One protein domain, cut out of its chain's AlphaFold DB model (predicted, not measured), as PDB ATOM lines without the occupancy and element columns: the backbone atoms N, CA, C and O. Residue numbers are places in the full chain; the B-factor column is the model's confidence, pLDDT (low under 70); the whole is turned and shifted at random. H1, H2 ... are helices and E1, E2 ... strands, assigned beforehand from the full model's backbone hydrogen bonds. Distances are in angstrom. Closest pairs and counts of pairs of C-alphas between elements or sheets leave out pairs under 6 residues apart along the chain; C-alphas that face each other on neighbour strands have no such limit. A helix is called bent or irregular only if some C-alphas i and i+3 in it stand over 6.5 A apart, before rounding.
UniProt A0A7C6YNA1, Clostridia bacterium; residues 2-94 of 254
ATOM      1  N   LEU A   2     130.947 120.585 130.042       58.78
ATOM      2  CA  LEU A   2     131.760 119.499 129.464       58.78
ATOM      3  C   LEU A   2     131.192 118.985 128.121       58.78
ATOM      4  O   LEU A   2     131.921 118.901 127.138       58.78
ATOM      5  N   LEU A   3     129.872 118.756 128.052       62.72
ATOM      6  CA  LEU A   3     129.171 118.354 126.822       62.72
ATOM      7  C   LEU A   3     129.298 119.395 125.696       62.72
ATOM      8  O   LEU A   3     129.476 119.030 124.538       62.72
ATOM      9  N   THR A   4     129.276 120.692 126.028       72.75
ATOM     10  CA  THR A   4     129.437 121.771 125.037       72.75
ATOM     11  C   THR A   4     130.861 121.847 124.487       72.75
ATOM     12  O   THR A   4     131.052 122.258 123.345       72.75
ATOM     13  N   ASN A   5     131.855 121.404 125.263       82.94
ATOM     14  CA  ASN A   5     133.257 121.382 124.851       82.94
ATOM     15  C   ASN A   5     133.626 120.118 124.049       82.94
ATOM     16  O   ASN A   5     134.608 120.160 123.311       82.94
ATOM     17  N   LEU A   6     132.845 119.026 124.117       83.00
ATOM     18  CA  LEU A   6     133.150 117.750 123.438       83.00
ATOM     19  C   LEU A   6     133.435 117.913 121.942       83.00
ATOM     20  O   LEU A   6     134.412 117.361 121.442       83.00
ATOM     21  N   LYS A   7     132.626 118.712 121.235       85.12
ATOM     22  CA  LYS A   7     132.814 118.966 119.796       85.12
ATOM     23  C   LYS A   7     134.172 119.609 119.507       85.12
ATOM     24  O   LYS A   7     134.845 119.244 118.545       85.12
ATOM     25  N   VAL A   8     134.583 120.560 120.344       85.25
ATOM     26  CA  VAL A   8     135.860 121.264 120.186       85.25
ATOM     27  C   VAL A   8     137.025 120.359 120.586       85.25
ATOM     28  O   VAL A   8     138.010 120.303 119.857       85.25
ATOM     29  N   ILE A   9     136.886 119.580 121.662       85.50
ATOM     30  CA  ILE A   9     137.883 118.590 122.110       85.50
ATOM     31  C   ILE A   9     138.125 117.526 121.031       85.50
ATOM     32  O   ILE A   9     139.272 117.191 120.740       85.50
ATOM     33  N   PHE A  10     137.068 117.022 120.390       86.12
ATOM     34  CA  PHE A  10     137.198 116.074 119.282       86.12
ATOM     35  C   PHE A  10     137.918 116.694 118.075       86.12
ATOM     36  O   PHE A  10     138.763 116.066 117.437       86.12
ATOM     37  N   LYS A  11     137.652 117.971 117.783       86.62
ATOM     38  CA  LYS A  11     138.392 118.697 116.748       86.62
ATOM     39  C   LYS A  11     139.870 118.864 117.129       86.62
ATOM     40  O   LYS A  11     140.733 118.648 116.292       86.62
ATOM     41  N   MET A  12     140.171 119.193 118.388       87.94
ATOM     42  CA  MET A  12     141.550 119.284 118.892       87.94
ATOM     43  C   MET A  12     142.296 117.956 118.769       87.94
ATOM     44  O   MET A  12     143.462 117.939 118.389       87.94
ATOM     45  N   SER A  13     141.642 116.832 119.078       85.69
ATOM     46  CA  SER A  13     142.296 115.520 119.048       85.69
ATOM     47  C   SER A  13     142.685 115.085 117.634       85.69
ATOM     48  O   SER A  13     143.596 114.269 117.481       85.69
ATOM     49  N   THR A  14     142.039 115.631 116.602       88.12
ATOM     50  CA  THR A  14     142.339 115.372 115.185       88.12
ATOM     51  C   THR A  14     143.278 116.406 114.554       88.12
ATOM     52  O   THR A  14     143.887 116.113 113.528       88.12
ATOM     53  N   ASP A  15     143.488 117.559 115.194       90.00
ATOM     54  CA  ASP A  15     144.355 118.631 114.699       90.00
ATOM     55  C   ASP A  15     145.857 118.290 114.845       90.00
ATOM     56  O   ASP A  15     146.365 117.948 115.919       90.00
ATOM     57  N   LYS A  16     146.597 118.386 113.732       91.69
ATOM     58  CA  LYS A  16     148.034 118.076 113.665       91.69
ATOM     59  C   LYS A  16     148.877 119.024 114.523       91.69
ATOM     60  O   LYS A  16     149.798 118.559 115.198       91.69
ATOM     61  N   ASN A  17     148.573 120.320 114.512       91.00
ATOM     62  CA  ASN A  17     149.326 121.338 115.244       91.00
ATOM     63  C   ASN A  17     149.114 121.183 116.750       91.00
ATOM     64  O   ASN A  17     150.069 121.272 117.524       91.00
ATOM     65  N   VAL A  18     147.887 120.846 117.160       91.12
ATOM     66  CA  VAL A  18     147.576 120.480 118.549       91.12
ATOM     67  C   VAL A  18     148.417 119.290 118.994       91.12
ATOM     68  O   VAL A  18     149.102 119.372 120.012       91.12
ATOM     69  N   ARG A  19     148.421 118.188 118.233       90.81
ATOM     70  CA  ARG A  19     149.208 116.993 118.585       90.81
ATOM     71  C   ARG A  19     150.702 117.294 118.680       90.81
ATOM     72  O   ARG A  19     151.363 116.782 119.582       90.81
ATOM     73  N   LEU A  20     151.230 118.111 117.768       92.44
ATOM     74  CA  LEU A  20     152.638 118.505 117.768       92.44
ATOM     75  C   LEU A  20     152.986 119.319 119.018       92.44
ATOM     76  O   LEU A  20     153.925 118.961 119.732       92.44
ATOM     77  N   GLN A  21     152.201 120.351 119.335       92.12
ATOM     78  CA  GLN A  21     152.467 121.169 120.515       92.12
ATOM     79  C   GLN A  21     152.208 120.406 121.824       92.12
ATOM     80  O   GLN A  21     152.930 120.615 122.796       92.12
ATOM     81  N   LEU A  22     151.256 119.466 121.863       91.62
ATOM     82  CA  LEU A  22     151.072 118.566 123.010       91.62
ATOM     83  C   LEU A  22     152.303 117.683 123.242       91.62
ATOM     84  O   LEU A  22     152.715 117.511 124.389       91.62
ATOM     85  N   ARG A  23     152.914 117.146 122.176       92.12
ATOM     86  CA  ARG A  23     154.176 116.389 122.273       92.12
ATOM     87  C   ARG A  23     155.304 117.274 122.791       92.12
ATOM     88  O   ARG A  23     155.950 116.896 123.759       92.12
ATOM     89  N   GLN A  24     155.484 118.465 122.220       93.44
ATOM     90  CA  GLN A  24     156.486 119.430 122.685       93.44
ATOM     91  C   GLN A  24     156.284 119.791 124.164       93.44
ATOM     92  O   GLN A  24     157.218 119.727 124.956       93.44
ATOM     93  N   THR A  25     155.046 120.095 124.556       91.75
ATOM     94  CA  THR A  25     154.687 120.422 125.943       91.75
ATOM     95  C   THR A  25     154.997 119.258 126.873       91.75
ATOM     96  O   THR A  25     155.578 119.467 127.932       91.75
ATOM     97  N   LYS A  26     154.653 118.026 126.473       91.31
ATOM     98  CA  LYS A  26     154.975 116.814 127.232       91.31
ATOM     99  C   LYS A  26     156.481 116.676 127.439       91.31
ATOM    100  O   LYS A  26     156.894 116.435 128.565       91.31
ATOM    101  N   GLU A  27     157.287 116.869 126.399       92.19
ATOM    102  CA  GLU A  27     158.749 116.804 126.511       92.19
ATOM    103  C   GLU A  27     159.319 117.860 127.468       92.19
ATOM    104  O   GLU A  27     160.266 117.566 128.193       92.19
ATOM    105  N   MET A  28     158.710 119.049 127.537       91.62
ATOM    106  CA  MET A  28     159.116 120.105 128.473       91.62
ATOM    107  C   MET A  28     158.782 119.775 129.936       91.62
ATOM    108  O   MET A  28     159.537 120.147 130.828       91.62
ATOM    109  N   ILE A  29     157.659 119.099 130.199       92.00
ATOM    110  CA  ILE A  29     157.152 118.890 131.571       92.00
ATOM    111  C   ILE A  29     157.341 117.466 132.104       92.00
ATOM    112  O   ILE A  29     157.067 117.232 133.276       92.00
ATOM    113  N   LYS A  30     157.785 116.502 131.283       89.50
ATOM    114  CA  LYS A  30     157.842 115.072 131.659       89.50
ATOM    115  C   LYS A  30     158.688 114.771 132.902       89.50
ATOM    116  O   LYS A  30     158.421 113.780 133.570       89.50
ATOM    117  N   ASN A  31     159.677 115.616 133.194       86.62
ATOM    118  CA  ASN A  31     160.586 115.466 134.334       86.62
ATOM    119  C   ASN A  31     160.128 116.254 135.579       86.62
ATOM    120  O   ASN A  31     160.790 116.192 136.613       86.62
ATOM    121  N   ASP A  32     159.021 117.000 135.498       89.56
ATOM    122  CA  ASP A  32     158.494 117.773 136.625       89.56
ATOM    123  C   ASP A  32     157.915 116.839 137.696       89.56
ATOM    124  O   ASP A  32     157.179 115.897 137.394       89.56
ATOM    125  N   LYS A  33     158.174 117.137 138.970       85.25
ATOM    126  CA  LYS A  33     157.676 116.360 140.120       85.25
ATOM    127  C   LYS A  33     156.148 116.230 140.167       85.25
ATOM    128  O   LYS A  33     155.621 115.242 140.682       85.25
ATOM    129  N   LEU A  34     155.417 117.227 139.670       84.44
ATOM    130  CA  LEU A  34     153.954 117.212 139.613       84.44
ATOM    131  C   LEU A  34     153.415 116.488 138.376       84.44
ATOM    132  O   LEU A  34     152.207 116.218 138.315       84.44
ATOM    133  N   TYR A  35     154.272 116.151 137.409       87.56
ATOM    134  CA  TYR A  35     153.841 115.511 136.181       87.56
ATOM    135  C   TYR A  35     153.374 114.074 136.425       87.56
ATOM    136  O   TYR A  35     154.049 113.224 136.998       87.56
ATOM    137  N   SER A  36     152.170 113.798 135.946       89.12
ATOM    138  CA  SER A  36     151.631 112.457 135.774       89.12
ATOM    139  C   SER A  36     150.569 112.549 134.695       89.12
ATOM    140  O   SER A  36     149.712 113.434 134.756       89.12
ATOM    141  N   THR A  37     150.583 111.630 133.728       85.25
ATOM    142  CA  THR A  37     149.587 111.597 132.647       85.25
ATOM    143  C   THR A  37     148.160 111.650 133.195       85.25
ATOM    144  O   THR A  37     147.330 112.412 132.701       85.25
ATOM    145  N   PHE A  38     147.891 110.915 134.279       87.44
ATOM    146  CA  PHE A  38     146.585 110.898 134.934       87.44
ATOM    147  C   PHE A  38     146.239 112.243 135.590       87.44
ATOM    148  O   PHE A  38     145.129 112.749 135.414       87.44
ATOM    149  N   LYS A  39     147.188 112.863 136.308       87.75
ATOM    150  CA  LYS A  39     146.981 114.183 136.931       87.75
ATOM    151  C   LYS A  39     146.740 115.267 135.881       87.75
ATOM    152  O   LYS A  39     145.837 116.077 136.064       87.75
ATOM    153  N   MET A  40     147.483 115.247 134.773       86.88
ATOM    154  CA  MET A  40     147.322 116.201 133.673       86.88
ATOM    155  C   MET A  40     145.973 116.046 132.973       86.88
ATOM    156  O   MET A  40     145.302 117.046 132.725       86.88
ATOM    157  N   LEU A  41     145.530 114.811 132.720       84.69
ATOM    158  CA  LEU A  41     144.206 114.558 132.148       84.69
ATOM    159  C   LEU A  41     143.094 115.024 133.095       84.69
ATOM    160  O   LEU A  41     142.169 115.717 132.675       84.69
ATOM    161  N   LYS A  42     143.208 114.710 134.391       85.75
ATOM    162  CA  LYS A  42     142.257 115.156 135.418       85.75
ATOM    163  C   LYS A  42     142.221 116.682 135.542       85.75
ATOM    164  O   LYS A  42     141.139 117.246 135.692       85.75
ATOM    165  N   PHE A  43     143.378 117.341 135.476       84.25
ATOM    166  CA  PHE A  43     143.485 118.799 135.467       84.25
ATOM    167  C   PHE A  43     142.804 119.393 134.235       84.25
ATOM    168  O   PHE A  43     141.927 120.236 134.390       84.25
ATOM    169  N   ALA A  44     143.125 118.901 133.035       80.94
ATOM    170  CA  ALA A  44     142.513 119.363 131.793       80.94
ATOM    171  C   ALA A  44     140.986 119.193 131.817       80.94
ATOM    172  O   ALA A  44     140.262 120.131 131.498       80.94
ATOM    173  N   LEU A  45     140.481 118.044 132.277       80.06
ATOM    174  CA  LEU A  45     139.042 117.810 132.420       80.06
ATOM    175  C   LEU A  45     138.396 118.795 133.402       80.06
ATOM    176  O   LEU A  45     137.382 119.394 133.064       80.06
ATOM    177  N   LYS A  46     138.986 119.006 134.588       81.19
ATOM    178  CA  LYS A  46     138.480 119.977 135.579       81.19
ATOM    179  C   LYS A  46     138.547 121.424 135.097       81.19
ATOM    180  O   LYS A  46     137.709 122.232 135.478       81.19
ATOM    181  N   PHE A  47     139.555 121.766 134.309       75.12
ATOM    182  CA  PHE A  47     139.691 123.095 133.730       75.12
ATOM    183  C   PHE A  47     138.584 123.332 132.689       75.12
ATOM    184  O   PHE A  47     137.851 124.315 132.747       75.12
ATOM    185  N   LEU A  48     138.354 122.342 131.823       76.62
ATOM    186  CA  LEU A  48     137.333 122.372 130.773       76.62
ATOM    187  C   LEU A  48     135.889 122.182 131.278       76.62
ATOM    188  O   LEU A  48     134.958 122.305 130.481       76.62
ATOM    189  N   THR A  49     135.648 121.860 132.555       77.38
ATOM    190  CA  THR A  49     134.278 121.870 133.105       77.38
ATOM    191  C   THR A  49     133.793 123.270 133.453       77.38
ATOM    192  O   THR A  49     132.577 123.472 133.479       77.38
ATOM    193  N   ARG A  50     134.711 124.200 133.745       77.81
ATOM    194  CA  ARG A  50     134.393 125.556 134.215       77.81
ATOM    195  C   ARG A  50     134.395 126.583 133.097       77.81
ATOM    196  O   ARG A  50     133.562 127.477 133.117       77.81
ATOM    197  N   ASP A  51     135.283 126.413 132.124       80.19
ATOM    198  CA  ASP A  51     135.421 127.344 131.013       80.19
ATOM    199  C   ASP A  51     134.853 126.787 129.702       80.19
ATOM    200  O   ASP A  51     134.886 125.581 129.420       80.19
ATOM    201  N   LYS A  52     134.354 127.693 128.857       82.81
ATOM    202  CA  LYS A  52     133.904 127.371 127.501       82.81
ATOM    203  C   LYS A  52     135.094 127.392 126.551       82.81
ATOM    204  O   LYS A  52     135.645 128.445 126.250       82.81
ATOM    205  N   LEU A  53     135.437 126.228 126.015       83.62
ATOM    206  CA  LEU A  53     136.468 126.112 124.997       83.62
ATOM    207  C   LEU A  53     135.902 126.564 123.649       83.62
ATOM    208  O   LEU A  53     134.864 126.082 123.190       83.62
ATOM    209  N   THR A  54     136.601 127.483 122.998       83.75
ATOM    210  CA  THR A  54     136.240 127.993 121.673       83.75
ATOM    211  C   THR A  54     137.370 127.728 120.689       83.75
ATOM    212  O   THR A  54     138.519 127.532 121.079       83.75
ATOM    213  N   SER A  55     137.037 127.675 119.400       84.44
ATOM    214  CA  SER A  55     138.027 127.531 118.336       84.44
ATOM    215  C   SER A  55     137.855 128.635 117.307       84.44
ATOM    216  O   SER A  55     136.740 128.839 116.825       84.44
ATOM    217  N   HIS A  56     138.954 129.262 116.913       81.38
ATOM    218  CA  HIS A  56     139.015 130.282 115.877       81.38
ATOM    219  C   HIS A  56     140.170 129.951 114.932       81.38
ATOM    220  O   HIS A  56     141.315 129.898 115.357       81.38
ATOM    221  N   GLN A  57     139.878 129.665 113.660       81.25
ATOM    222  CA  GLN A  57     140.896 129.380 112.628       81.25
ATOM    223  C   GLN A  57     141.931 128.286 113.000       81.25
ATOM    224  O   GLN A  57     143.104 128.399 112.670       81.25
ATOM    225  N   GLY A  58     141.506 127.216 113.687       78.06
ATOM    226  CA  GLY A  58     142.405 126.119 114.109       78.06
ATOM    227  C   GLY A  58     143.205 126.411 115.384       78.06
ATOM    228  O   GLY A  58     143.969 125.573 115.847       78.06
ATOM    229  N   ILE A  59     142.986 127.581 115.981       83.31
ATOM    230  CA  ILE A  59     143.505 127.967 117.287       83.31
ATOM    231  C   ILE A  59     142.392 127.784 118.319       83.31
ATOM    232  O   ILE A  59     141.231 128.119 118.073       83.31
ATOM    233  N   TYR A  60     142.736 127.242 119.478       87.25
ATOM    234  CA  TYR A  60     141.824 126.929 120.567       87.25
ATOM    235  C   TYR A  60     142.094 127.845 121.752       87.25
ATOM    236  O   TYR A  60     143.237 128.110 122.120       87.25
ATOM    237  N   TYR A  61     141.021 128.344 122.349       83.12
ATOM    238  CA  TYR A  61     141.089 129.356 123.388       83.12
ATOM    239  C   TYR A  61     140.084 129.065 124.491       83.12
ATOM    240  O   TYR A  61     138.957 128.635 124.226       83.12
ATOM    241  N   VAL A  62     140.515 129.337 125.719       79.88
ATOM    242  CA  VAL A  62     139.733 129.105 126.930       79.88
ATOM    243  C   VAL A  62     139.253 130.430 127.519       79.88
ATOM    244  O   VAL A  62     138.050 130.664 127.578       79.88
ATOM    245  N   ASN A  63     140.172 131.311 127.921       79.62
ATOM    246  CA  ASN A  63     139.851 132.608 128.516       79.62
ATOM    247  C   ASN A  63     141.015 133.608 128.364       79.62
ATOM    248  O   ASN A  63     142.122 133.228 127.984       79.62
ATOM    249  N   PHE A  64     140.761 134.882 128.683       75.44
ATOM    250  CA  PHE A  64     141.666 136.006 128.384       75.44
ATOM    251  C   PHE A  64     142.976 135.965 129.157       75.44
ATOM    252  O   PHE A  64     143.953 136.602 128.770       75.44
ATOM    253  N   ALA A  65     142.982 135.223 130.261       71.25
ATOM    254  CA  ALA A  65     144.135 135.064 131.121       71.25
ATOM    255  C   ALA A  65     145.080 133.958 130.630       71.25
ATOM    256  O   ALA A  65     146.137 133.762 131.226       71.25
ATOM    257  N   PHE A  66     144.717 133.228 129.571       82.69
ATOM    258  CA  PHE A  66     145.485 132.091 129.089       82.69
ATOM    259  C   PHE A  66     145.858 132.241 127.609       82.69
ATOM    260  O   PHE A  66     144.981 132.502 126.781       82.69
ATOM    261  N   PRO A  67     147.137 132.044 127.236       88.69
ATOM    262  CA  PRO A  67     147.525 132.049 125.835       88.69
ATOM    263  C   PRO A  67     146.802 130.955 125.055       88.69
ATOM    264  O   PRO A  67     146.548 129.856 125.550       88.69
ATOM    265  N   VAL A  68     146.507 131.254 123.799       91.06
ATOM    266  CA  VAL A  68     145.847 130.324 122.891       91.06
ATOM    267  C   VAL A  68     146.710 129.117 122.554       91.06
ATOM    268  O   VAL A  68     147.938 129.183 122.561       91.06
ATOM    269  N   PHE A  69     146.062 128.015 122.202       89.00
ATOM    270  CA  PHE A  69     146.708 126.744 121.924       89.00
ATOM    271  C   PHE A  69     146.209 126.175 120.581       89.00
ATOM    272  O   PHE A  69     145.004 126.059 120.423       89.00
ATOM    273  N   PRO A  70     147.057 125.765 119.628       92.31
ATOM    274  CA  PRO A  70     148.499 125.847 119.693       92.31
ATOM    275  C   PRO A  70     149.024 127.247 119.332       92.31
ATOM    276  O   PRO A  70     148.496 127.881 118.422       92.31
ATOM    277  N   SER A  71     150.064 127.735 120.015       93.81
ATOM    278  CA  SER A  71     150.750 128.990 119.638       93.81
ATOM    279  C   SER A  71     152.175 129.115 120.197       93.81
ATOM    280  O   SER A  71     152.472 128.502 121.228       93.81
ATOM    281  N   PRO A  72     153.065 129.924 119.589       94.38
ATOM    282  CA  PRO A  72     154.363 130.231 120.191       94.38
ATOM    283  C   PRO A  72     154.215 130.948 121.541       94.38
ATOM    284  O   PRO A  72     154.919 130.601 122.487       94.38
ATOM    285  N   ALA A  73     153.221 131.830 121.692       94.62
ATOM    286  CA  ALA A  73     152.889 132.476 122.965       94.62
ATOM    287  C   ALA A  73     152.557 131.493 124.106       94.62
ATOM    288  O   ALA A  73     152.875 131.754 125.269       94.62
ATOM    289  N   PHE A  74     151.982 130.326 123.803       94.31
ATOM    290  CA  PHE A  74     151.795 129.269 124.800       94.31
ATOM    291  C   PHE A  74     153.130 128.675 125.278       94.31
ATOM    292  O   PHE A  74     153.311 128.418 126.469       94.31
ATOM    293  N   ILE A  75     154.104 128.509 124.380       93.94
ATOM    294  CA  ILE A  75     155.459 128.074 124.749       93.94
ATOM    295  C   ILE A  75     156.178 129.162 125.550       93.94
ATOM    296  O   ILE A  75     156.807 128.856 126.565       93.94
ATOM    297  N   THR A  76     156.031 130.430 125.158       94.62
ATOM    298  CA  THR A  76     156.491 131.596 125.925       94.62
ATOM    299  C   THR A  76     155.952 131.547 127.359       94.62
ATOM    300  O   THR A  76     156.716 131.675 128.313       94.62
ATOM    301  N   PHE A  77     154.661 131.244 127.528       94.00
ATOM    302  CA  PHE A  77     154.050 131.053 128.842       94.00
ATOM    303  C   PHE A  77     154.688 129.920 129.647       94.00
ATOM    304  O   PHE A  77     155.041 130.137 130.807       94.00
ATOM    305  N   LEU A  78     154.892 128.734 129.067       92.12
ATOM    306  CA  LEU A  78     155.585 127.647 129.772       92.12
ATOM    307  C   LEU A  78     156.992 128.081 130.204       92.12
ATOM    308  O   LEU A  78     157.397 127.834 131.341       92.12
ATOM    309  N   ASN A  79     157.686 128.821 129.342       92.69
ATOM    310  CA  ASN A  79     159.013 129.362 129.604       92.69
ATOM    311  C   ASN A  79     159.052 130.461 130.673       92.69
ATOM    312  O   ASN A  79     160.141 130.752 131.166       92.69
ATOM    313  N   LEU A  80     157.924 131.015 131.120       92.38
ATOM    314  CA  LEU A  80     157.924 131.919 132.275       92.38
ATOM    315  C   LEU A  80     158.338 131.225 133.576       92.38
ATOM    316  O   LEU A  80     158.743 131.913 134.515       92.38
ATOM    317  N   ALA A  81     158.252 129.891 133.646       91.38
ATOM    318  CA  ALA A  81     158.693 129.126 134.803       91.38
ATOM    319  C   ALA A  81     160.149 129.452 135.169       91.38
ATOM    320  O   ALA A  81     161.051 129.364 134.328       91.38
ATOM    321  N   ARG A  82     160.362 129.828 136.437       89.44
ATOM    322  CA  ARG A  82     161.691 130.142 136.975       89.44
ATOM    323  C   ARG A  82     162.590 128.914 137.020       89.44
ATOM    324  O   ARG A  82     163.762 129.019 136.682       89.44
ATOM    325  N   ASP A  83     162.036 127.766 137.400       91.12
ATOM    326  CA  ASP A  83     162.720 126.480 137.335       91.12
ATOM    327  C   ASP A  83     162.274 125.717 136.080       91.12
ATOM    328  O   ASP A  83     161.111 125.328 135.950       91.12
ATOM    329  N   LYS A  84     163.213 125.506 135.153       88.19
ATOM    330  CA  LYS A  84     162.973 124.825 133.874       88.19
ATOM    331  C   LYS A  84     162.788 123.317 134.013       88.19
ATOM    332  O   LYS A  84     162.221 122.708 133.115       88.19
ATOM    333  N   GLN A  85     163.250 122.720 135.110       86.62
ATOM    334  CA  GLN A  85     163.026 121.303 135.398       86.62
ATOM    335  C   GLN A  85     161.675 121.085 136.088       86.62
ATOM    336  O   GLN A  85     161.084 120.017 135.960       86.62
ATOM    337  N   ASN A  86     161.158 122.112 136.774       90.00
ATOM    338  CA  ASN A  86     159.888 122.077 137.497       90.00
ATOM    339  C   ASN A  86     158.917 123.168 136.992       90.00
ATOM    340  O   ASN A  86     158.501 124.060 137.744       90.00
ATOM    341  N   ILE A  87     158.571 123.111 135.700       90.31
ATOM    342  CA  ILE A  87     157.703 124.082 135.014       90.31
ATOM    343  C   ILE A  87     156.301 124.167 135.637       90.31
ATOM    344  O   ILE A  87     155.842 125.259 135.980       90.31
ATOM    345  N   LEU A  88     155.613 123.036 135.795       88.31
ATOM    346  CA  LEU A  88     154.260 122.974 136.360       88.31
ATOM    347  C   LEU A  88     154.260 123.475 137.800       88.31
ATOM    348  O   LEU A  88     153.398 124.268 138.183       88.31
ATOM    349  N   THR A  89     155.256 123.053 138.579       87.12
ATOM    350  CA  THR A  89     155.431 123.495 139.968       87.12
ATOM    351  C   THR A  89     155.658 125.006 140.032       87.12
ATOM    352  O   THR A  89     155.014 125.701 140.819       87.12
ATOM    353  N   SER A  90     156.519 125.549 139.169       89.56
ATOM    354  CA  SER A  90     156.782 126.990 139.104       89.56
ATOM    355  C   SER A  90     155.511 127.787 138.817       89.56
ATOM    356  O   SER A  90     155.256 128.799 139.471       89.56
ATOM    357  N   HIS A  91     154.677 127.316 137.889       88.19
ATOM    358  CA  HIS A  91     153.405 127.964 137.571       88.19
ATOM    359  C   HIS A  91     152.378 127.849 138.697       88.19
ATOM    360  O   HIS A  91     151.738 128.852 139.017       88.19
ATOM    361  N   ALA A  92     152.265 126.679 139.334       86.31
ATOM    362  CA  ALA A  92     151.346 126.443 140.450       86.31
ATOM    363  C   ALA A  92     151.636 127.345 141.661       86.31
ATOM    364  O   ALA A  92     150.707 127.796 142.326       86.31
ATOM    365  N   PHE A  93     152.912 127.649 141.915       87.00
ATOM    366  CA  PHE A  93     153.351 128.512 143.019       87.00
ATOM    367  C   PHE A  93     153.721 129.935 142.580       87.00
ATOM    368  O   PHE A  93     154.415 130.642 143.307       87.00
ATOM    369  N   CYS A  94     153.303 130.359 141.382       85.31
ATOM    370  CA  CYS A  94     153.560 131.701 140.847       85.31
ATOM    371  C   CYS A  94     155.042 132.133 140.827       85.31
ATOM    372  O   CYS A  94     155.344 133.326 140.820       85.31
TER     373      CYS A  94
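Overview. This is residues 2 to 94 of the 254 residues of a protein of Clostridia bacterium (UniProt A0A7C6YNA1). H1, H2 and H3 make an open frame: H1 and H2 meet at a corner, residues 30 to 36 turn the chain at the other end of H2, and H3 runs back towards the beginning of H1. The small hairpin E1 and E2 sits beside H1 at one end of the frame, H4 runs nearly parallel to H2 at a distance, and H5 lies across the far ends of H2 and H4. The printed part has 93 residues, with five named helices and two named strands in the order H1 H2 H3 E1 E2 H4 H5; the sheet, E1 - E2, is antiparallel and the class is mostly helix. The whole is compact, with a radius of gyration of the C-alphas of 13.2 A and spans of 35 by 24 by 23 A.

Along the chain. E1 is residues 54 to 56, 6.8 A long from first to last C-alpha, and E2 is residues 59 to 61, 6.7 A. H1 is residues 2 to 14, 18.2 A, from C-alpha 2 at (131.760, 119.499, 129.464). It is irregular, but only just: C-alphas 4 and 7 are 6.8 A apart. H2 is residues 16 to 29, 20.1 A, and H3 residues 37 to 50, 20.7 A, from C-alpha 37 at (149.587, 111.597, 132.647). H4 is residues 72 to 79, 10.5 A, and H5 residues 87 to 92, 8.7 A, ending with C-alpha 92 at (151.346, 126.443, 140.450).

Arrangement. E1 and E2 form an antiparallel hairpin, their directions 148 degrees apart; N 54 and O 61 are 2.9 A apart and N 56 and O 59 2.8 A, both within hydrogen-bond range. The closest C-alphas of H1 and E1, Val 8 and Ser 55, are 6.9 A apart. H1 and H2 only just touch, with 3 pairs of C-alphas within 8 A, and only at the corner by their link; the closest C-alphas, of Met 12 and Val 18, are 6.2 A apart, and the lines are about perpendicular at 85 degrees. H1 and H3 only just touch, with 3 such pairs and only at their ends, the closest C-alphas being those of Leu 2 and Thr 49 at 5.0 A; they run opposite ways at a steep tilt of 49 degrees. H2 and H4 are close but not clearly touching, the C-alphas of Thr 25 and Ile 75 closest at 7.8 A; they run the same way at a shallow tilt of 13 degrees. H2, with residues 28 to 29 alone, only just touches H5, with 3 pairs of C-alphas within 8 A, those of Ile 29 and Ile 87 closest at 6.3 A. H2 and H3 are apart. Every O i to N i+4 pair is within hydrogen-bond range in H2, H4 and H5, against 7 of 9 in H1 and 9 of 10 in H3.

Size, cuts and confidence. The two C-alphas farthest apart, those of Leu 3 and Asp 83, are 36.1 A apart. Residues 38 to 44, which belong to H3, stand free. The printed part has no cut and no long link. The mean pLDDT of the printed part is 86.3, and residues 2 to 3 are under 70.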